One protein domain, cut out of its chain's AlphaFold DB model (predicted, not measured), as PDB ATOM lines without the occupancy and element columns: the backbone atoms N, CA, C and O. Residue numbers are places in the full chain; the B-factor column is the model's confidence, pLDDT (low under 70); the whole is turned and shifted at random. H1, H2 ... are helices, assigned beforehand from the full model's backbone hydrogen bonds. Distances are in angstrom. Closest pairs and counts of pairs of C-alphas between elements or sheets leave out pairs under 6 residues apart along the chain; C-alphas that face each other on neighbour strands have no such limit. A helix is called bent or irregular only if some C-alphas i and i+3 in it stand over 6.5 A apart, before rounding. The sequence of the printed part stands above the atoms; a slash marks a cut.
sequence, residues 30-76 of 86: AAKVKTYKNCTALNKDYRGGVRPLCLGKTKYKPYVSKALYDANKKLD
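AT A GLANCE: This is residues 30 to 76 of the 86 residues of the protein "Excalibur domain-containing protein" of Parageobacillus thermoglucosidasius (UniProt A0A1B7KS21). This is a small domain with little regular structure: two short helices, H1 and H2, run opposite ways, and between them a wide loop, residues 46 to 65, swings out and folds back to pair briefly with itself. You will find 47 residues printed, H1 before H2, with no named strand. The class is all helix, with 17 residues in named elements. The whole is compact and rounded, with a radius of gyration of the C-alphas of 10.2 A and spans of 28 by 22 by 17 A.

HOW THE PARTS SIT: Start at H2, residues 66 to 75, which is irregular: C-alphas 71 and 74 are 8.0 A apart. H1, residues 39 to 45, is close to it but not clearly touching; the closest C-alphas, those of Cys 39 and Leu 75, are 6.7 A apart. Their lines stand at a shallow tilt of 30 degrees, opposite ways. Look next at residues 50 to 51, paired parallel with 63 to 64. O i to N i+4 pairs are within hydrogen-bond range in 4 of 6 cases in H2 and 2 of 3 in H1.

IN THESE COORDINATES: Find C-alpha 66 at (230.802, 251.044, 157.314); H2 runs 14.0 A to C-alpha 75 at (221.968, 259.986, 163.514). H1 runs 10.1 A from C-alpha 39 to C-alpha 45.

THE WHOLE: The C-alphas farthest apart, Ala 30 and Lys 59, are 30.7 A apart. The printed part has no cut, and H1 to H2 is a long link. Residues 30 to 31 have pLDDT under 70.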
ATOM      1  N   ALA A  30     241.217 258.329 150.224       56.09
ATOM      2  CA  ALA A  30     240.369 258.429 151.383       56.09
ATOM      3  C   ALA A  30     239.278 259.416 150.989       56.09
ATOM      4  O   ALA A  30     239.379 260.625 151.211       56.09
ATOM      5  N   ALA A  31     238.264 258.900 150.293       62.97
ATOM      6  CA  ALA A  31     237.083 259.641 149.928       62.97
ATOM      7  C   ALA A  31     236.563 260.238 151.228       62.97
ATOM      8  O   ALA A  31     236.164 259.508 152.136       62.97
ATOM      9  N   LYS A  32     236.674 261.565 151.351       72.75
ATOM     10  CA  LYS A  32     236.351 262.291 152.576       72.75
ATOM     11  C   LYS A  32     234.932 261.906 152.971       72.75
ATOM     12  O   LYS A  32     233.972 262.286 152.299       72.75
ATOM     13  N   VAL A  33     234.814 261.093 154.015       84.44
ATOM     14  CA  VAL A  33     233.536 260.495 154.387       84.44
ATOM     15  C   VAL A  33     232.593 261.622 154.788       84.44
ATOM     16  O   VAL A  33     232.902 262.427 155.670       84.44
ATOM     17  N   LYS A  34     231.460 261.728 154.090       89.62
ATOM     18  CA  LYS A  34     230.510 262.820 154.298       89.62
ATOM     19  C   LYS A  34     229.804 262.650 155.639       89.62
ATOM     20  O   LYS A  34     229.193 261.618 155.902       89.62
ATOM     21  N   THR A  35     229.840 263.695 156.459       93.69
ATOM     22  CA  THR A  35     229.053 263.799 157.691       93.69
ATOM     23  C   THR A  35     227.850 264.701 157.460       93.69
ATOM     24  O   THR A  35     228.004 265.842 157.017       93.69
ATOM     25  N   TYR A  36     226.662 264.235 157.814       94.38
ATOM     26  CA  TYR A  36     225.418 264.976 157.664       94.38
ATOM     27  C   TYR A  36     225.006 265.631 158.986       94.38
ATOM     28  O   TYR A  36     225.274 265.132 160.083       94.38
ATOM     29  N   LYS A  37     224.348 266.793 158.884       94.44
ATOM     30  CA  LYS A  37     223.807 267.513 160.051       94.44
ATOM     31  C   LYS A  37     222.530 266.865 160.591       94.44
ATOM     32  O   LYS A  37     222.278 266.940 161.785       94.44
ATOM     33  N   ASN A  38     221.718 266.277 159.714       94.38
ATOM     34  CA  ASN A  38     220.429 265.675 160.038       94.38
ATOM     35  C   ASN A  38     220.056 264.600 159.006       94.38
ATOM     36  O   ASN A  38     220.649 264.531 157.925       94.38
ATOM     37  N   CYS A  39     219.039 263.803 159.331       93.44
ATOM     38  CA  CYS A  39     218.563 262.732 158.461       93.44
ATOM     39  C   CYS A  39     217.990 263.220 157.138       93.44
ATOM     40  O   CYS A  39     218.233 262.594 156.116       93.44
ATOM     41  N   THR A  40     217.342 264.383 157.101       94.50
ATOM     42  CA  THR A  40     216.834 264.953 155.847       94.50
ATOM     43  C   THR A  40     217.951 265.180 154.831       94.50
ATOM     44  O   THR A  40     217.761 264.916 153.647       94.50
ATOM     45  N   ALA A  41     219.117 265.659 155.271       95.19
ATOM     46  CA  ALA A  41     220.272 265.849 154.401       95.19
ATOM     47  C   ALA A  41     220.867 264.509 153.947       95.19
ATOM     48  O   ALA A  41     221.155 264.354 152.766       95.19
ATOM     49  N   LEU A  42     220.987 263.535 154.855       94.56
ATOM     50  CA  LEU A  42     221.477 262.197 154.521       94.56
ATOM     51  C   LEU A  42     220.536 261.494 153.535       94.56
ATOM     52  O   LEU A  42     220.994 260.941 152.543       94.56
ATOM     53  N   ASN A  43     219.221 261.563 153.747       94.44
ATOM     54  CA  ASN A  43     218.231 260.880 152.919       94.44
ATOM     55  C   ASN A  43     218.043 261.478 151.520       94.44
ATOM     56  O   ASN A  43     217.418 260.833 150.679       94.44
ATOM     57  N   LYS A  44     218.565 262.683 151.257       93.75
ATOM     58  CA  LYS A  44     218.653 263.214 149.888       93.75
ATOM     59  C   LYS A  44     219.626 262.396 149.044       93.75
ATOM     60  O   LYS A  44     219.307 262.087 147.903       93.75
ATOM     61  N   ASP A  45     220.753 262.009 149.636       93.44
ATOM     62  CA  ASP A  45     221.787 261.214 148.969       93.44
ATOM     63  C   ASP A  45     221.504 259.706 149.113       93.44
ATOM     64  O   ASP A  45     221.644 258.938 148.165       93.44
ATOM     65  N   TYR A  46     221.042 259.280 150.294       92.56
ATOM     66  CA  TYR A  46     220.807 257.882 150.661       92.56
ATOM     67  C   TYR A  46     219.385 257.692 151.186       92.56
ATOM     68  O   TYR A  46     219.116 257.698 152.389       92.56
ATOM     69  N   ARG A  47     218.442 257.527 150.255       91.25
ATOM     70  CA  ARG A  47     216.998 257.545 150.542       91.25
ATOM     71  C   ARG A  47     216.541 256.536 151.602       91.25
ATOM     72  O   ARG A  47     215.595 256.835 152.316       91.25
ATOM     73  N   GLY A  48     217.200 255.382 151.699       91.12
ATOM     74  CA  GLY A  48     216.922 254.353 152.709       91.12
ATOM     75  C   GLY A  48     217.826 254.390 153.940       91.12
ATOM     76  O   GLY A  48     217.815 253.435 154.703       91.12
ATOM     77  N   GLY A  49     218.637 255.434 154.108       93.12
ATOM     78  CA  GLY A  49     219.629 255.508 155.175       93.12
ATOM     79  C   GLY A  49     220.947 254.821 154.813       93.12
ATOM     80  O   GLY A  49     221.180 254.430 153.663       93.12
ATOM     81  N   VAL A  50     221.828 254.700 155.803       94.25
ATOM     82  CA  VAL A  50     223.161 254.099 155.661       94.25
ATOM     83  C   VAL A  50     223.361 253.048 156.737       94.25
ATOM     84  O   VAL A  50     222.998 253.261 157.887       94.25
ATOM     85  N   ARG A  51     223.992 251.932 156.386       93.62
ATOM     86  CA  ARG A  51     224.278 250.843 157.319       93.62
ATOM     87  C   ARG A  51     225.667 250.249 157.115       93.62
ATOM     88  O   ARG A  51     226.191 250.321 156.004       93.62
ATOM     89  N   PRO A  52     226.246 249.584 158.123       93.00
ATOM     90  CA  PRO A  52     227.576 249.006 157.997       93.00
ATOM     91  C   PRO A  52     227.594 247.632 157.304       93.00
ATOM     92  O   PRO A  52     228.631 247.247 156.773       93.00
ATOM     93  N   LEU A  53     226.481 246.885 157.305       87.94
ATOM     94  CA  LEU A  53     226.400 245.485 156.846       87.94
ATOM     95  C   LEU A  53     225.073 245.208 156.131       87.94
ATOM     96  O   LEU A  53     224.074 245.792 156.507       87.94
ATOM     97  N   CYS A  54     225.007 244.290 155.166       79.69
ATOM     98  CA  CYS A  54     223.750 243.872 154.517       79.69
ATOM     99  C   CYS A  54     222.970 242.849 155.375       79.69
ATOM    100  O   CYS A  54     223.205 241.654 155.247       79.69
ATOM    101  N   LEU A  55     222.033 243.280 156.229       73.19
ATOM    102  CA  LEU A  55     221.190 242.384 157.053       73.19
ATOM    103  C   LEU A  55     219.684 242.712 156.949       73.19
ATOM    104  O   LEU A  55     219.269 243.836 157.215       73.19
ATOM    105  N   GLY A  56     218.831 241.744 156.629       71.62
ATOM    106  CA  GLY A  56     217.373 241.943 156.639       71.62
ATOM    107  C   GLY A  56     216.815 242.788 155.481       71.62
ATOM    108  O   GLY A  56     217.543 243.243 154.596       71.62
ATOM    109  N   LYS A  57     215.486 242.950 155.468       71.44
ATOM    110  CA  LYS A  57     214.733 243.666 154.428       71.44
ATOM    111  C   LYS A  57     214.065 244.898 155.034       71.44
ATOM    112  O   LYS A  57     213.178 244.762 155.865       71.44
ATOM    113  N   THR A  58     214.466 246.078 154.582       76.62
ATOM    114  CA  THR A  58     213.823 247.359 154.906       76.62
ATOM    115  C   THR A  58     212.963 247.827 153.729       76.62
ATOM    116  O   THR A  58     213.180 247.416 152.584       76.62
ATOM    117  N   LYS A  59     211.986 248.706 153.991       80.38
ATOM    118  CA  LYS A  59     211.093 249.264 152.959       80.38
ATOM    119  C   LYS A  59     211.871 250.011 151.871       80.38
ATOM    120  O   LYS A  59     211.620 249.817 150.682       80.38
ATOM    121  N   TYR A  60     212.840 250.830 152.276       83.81
ATOM    122  CA  TYR A  60     213.815 251.444 151.379       83.81
ATOM    123  C   TYR A  60     215.172 250.803 151.593       83.81
ATOM    124  O   TYR A  60     215.609 250.692 152.731       83.81
ATOM    125  N   LYS A  61     215.852 250.410 150.512       86.62
ATOM    126  CA  LYS A  61     217.185 249.805 150.599       86.62
ATOM    127  C   LYS A  61     218.206 250.836 151.120       86.62
ATOM    128  O   LYS A  61     218.475 251.801 150.401       86.62
ATOM    129  N   PRO A  62     218.766 250.658 152.328       90.88
ATOM    130  CA  PRO A  62     219.873 251.464 152.828       90.88
ATOM    131  C   PRO A  62     221.140 251.223 152.016       90.88
ATOM    132  O   PRO A  62     221.375 250.130 151.493       90.88
ATOM    133  N   TYR A  63     221.986 252.243 151.962       92.62
ATOM    134  CA  TYR A  63     223.316 252.130 151.388       92.62
ATOM    135  C   TYR A  63     224.269 251.455 152.375       92.62
ATOM    136  O   TYR A  63     224.296 251.791 153.559       92.62
ATOM    137  N   VAL A  64     225.055 250.496 151.894       92.62
ATOM    138  CA  VAL A  64     225.944 249.697 152.740       92.62
ATOM    139  C   VAL A  64     227.339 250.297 152.683       92.62
ATOM    140  O   VAL A  64     228.035 250.186 151.679       92.62
ATOM    141  N   SER A  65     227.736 250.963 153.760       92.94
ATOM    142  CA  SER A  65     229.079 251.498 153.942       92.94
ATOM    143  C   SER A  65     229.362 251.686 155.424       92.94
ATOM    144  O   SER A  65     228.736 252.509 156.095       92.94
ATOM    145  N   LYS A  66     230.347 250.938 155.926       92.44
ATOM    146  CA  LYS A  66     230.802 251.044 157.314       92.44
ATOM    147  C   LYS A  66     231.374 252.425 157.617       92.44
ATOM    148  O   LYS A  66     230.938 253.054 158.569       92.44
ATOM    149  N   ALA A  67     232.256 252.931 156.756       92.69
ATOM    150  CA  ALA A  67     232.864 254.245 156.939       92.69
ATOM    151  C   ALA A  67     231.805 255.359 157.016       92.69
ATOM    152  O   ALA A  67     231.832 256.192 157.921       92.69
ATOM    153  N   LEU A  68     230.831 255.344 156.099       93.75
ATOM    154  CA  LEU A  68     229.766 256.342 156.069       93.75
ATOM    155  C   LEU A  68     228.793 256.200 157.248       93.75
ATOM    156  O   LEU A  68     228.341 257.219 157.774       93.75
ATOM    157  N   TYR A  69     228.494 254.971 157.677       94.69
ATOM    158  CA  TYR A  69     227.719 254.723 158.891       94.69
ATOM    159  C   TYR A  69     228.452 255.267 160.120       94.69
ATOM    160  O   TYR A  69     227.879 256.065 160.849       94.69
ATOM    161  N   ASP A  70     229.730 254.929 160.309       93.81
ATOM    162  CA  ASP A  70     230.522 255.350 161.469       93.81
ATOM    163  C   ASP A  70     230.602 256.884 161.571       93.81
ATOM    164  O   ASP A  70     230.388 257.453 162.643       93.81
ATOM    165  N   ALA A  71     230.786 257.574 160.441       94.38
ATOM    166  CA  ALA A  71     230.784 259.038 160.372       94.38
ATOM    167  C   ALA A  71     229.422 259.682 160.717       94.38
ATOM    168  O   ALA A  71     229.360 260.846 161.124       94.38
ATOM    169  N   ASN A  72     228.321 258.943 160.558       94.56
ATOM    170  CA  ASN A  72     226.952 259.422 160.761       94.56
ATOM    171  C   ASN A  72     226.204 258.688 161.878       94.56
ATOM    172  O   ASN A  72     225.017 258.935 162.068       94.56
ATOM    173  N   LYS A  73     226.891 257.852 162.664       93.50
ATOM    174  CA  LYS A  73     226.309 256.987 163.699       93.50
ATOM    175  C   LYS A  73     225.486 257.751 164.731       93.50
ATOM    176  O   LYS A  73     224.515 257.237 165.258       93.50
ATOM    177  N   LYS A  74     225.820 259.017 164.984       92.50
ATOM    178  CA  LYS A  74     225.033 259.916 165.848       92.50
ATOM    179  C   LYS A  74     223.586 260.141 165.380       92.50
ATOM    180  O   LYS A  74     222.785 260.673 166.139       92.50
ATOM    181  N   LEU A  75     223.288 259.838 164.117       92.31
ATOM    182  CA  LEU A  75     221.968 259.986 163.514       92.31
ATOM    183  C   LEU A  75     221.140 258.689 163.565       92.31
ATOM    184  O   LEU A  75     219.949 258.730 163.269       92.31
ATOM    185  N   ASP A  76     221.761 257.569 163.936       91.75
ATOM    186  CA  ASP A  76     221.093 256.321 164.306       91.75
ATOM    187  C   ASP A  76     220.543 256.490 165.736       91.75
ATOM    188  O   ASP A  76     221.291 256.494 166.721       91.75
TER     189      ASP A  76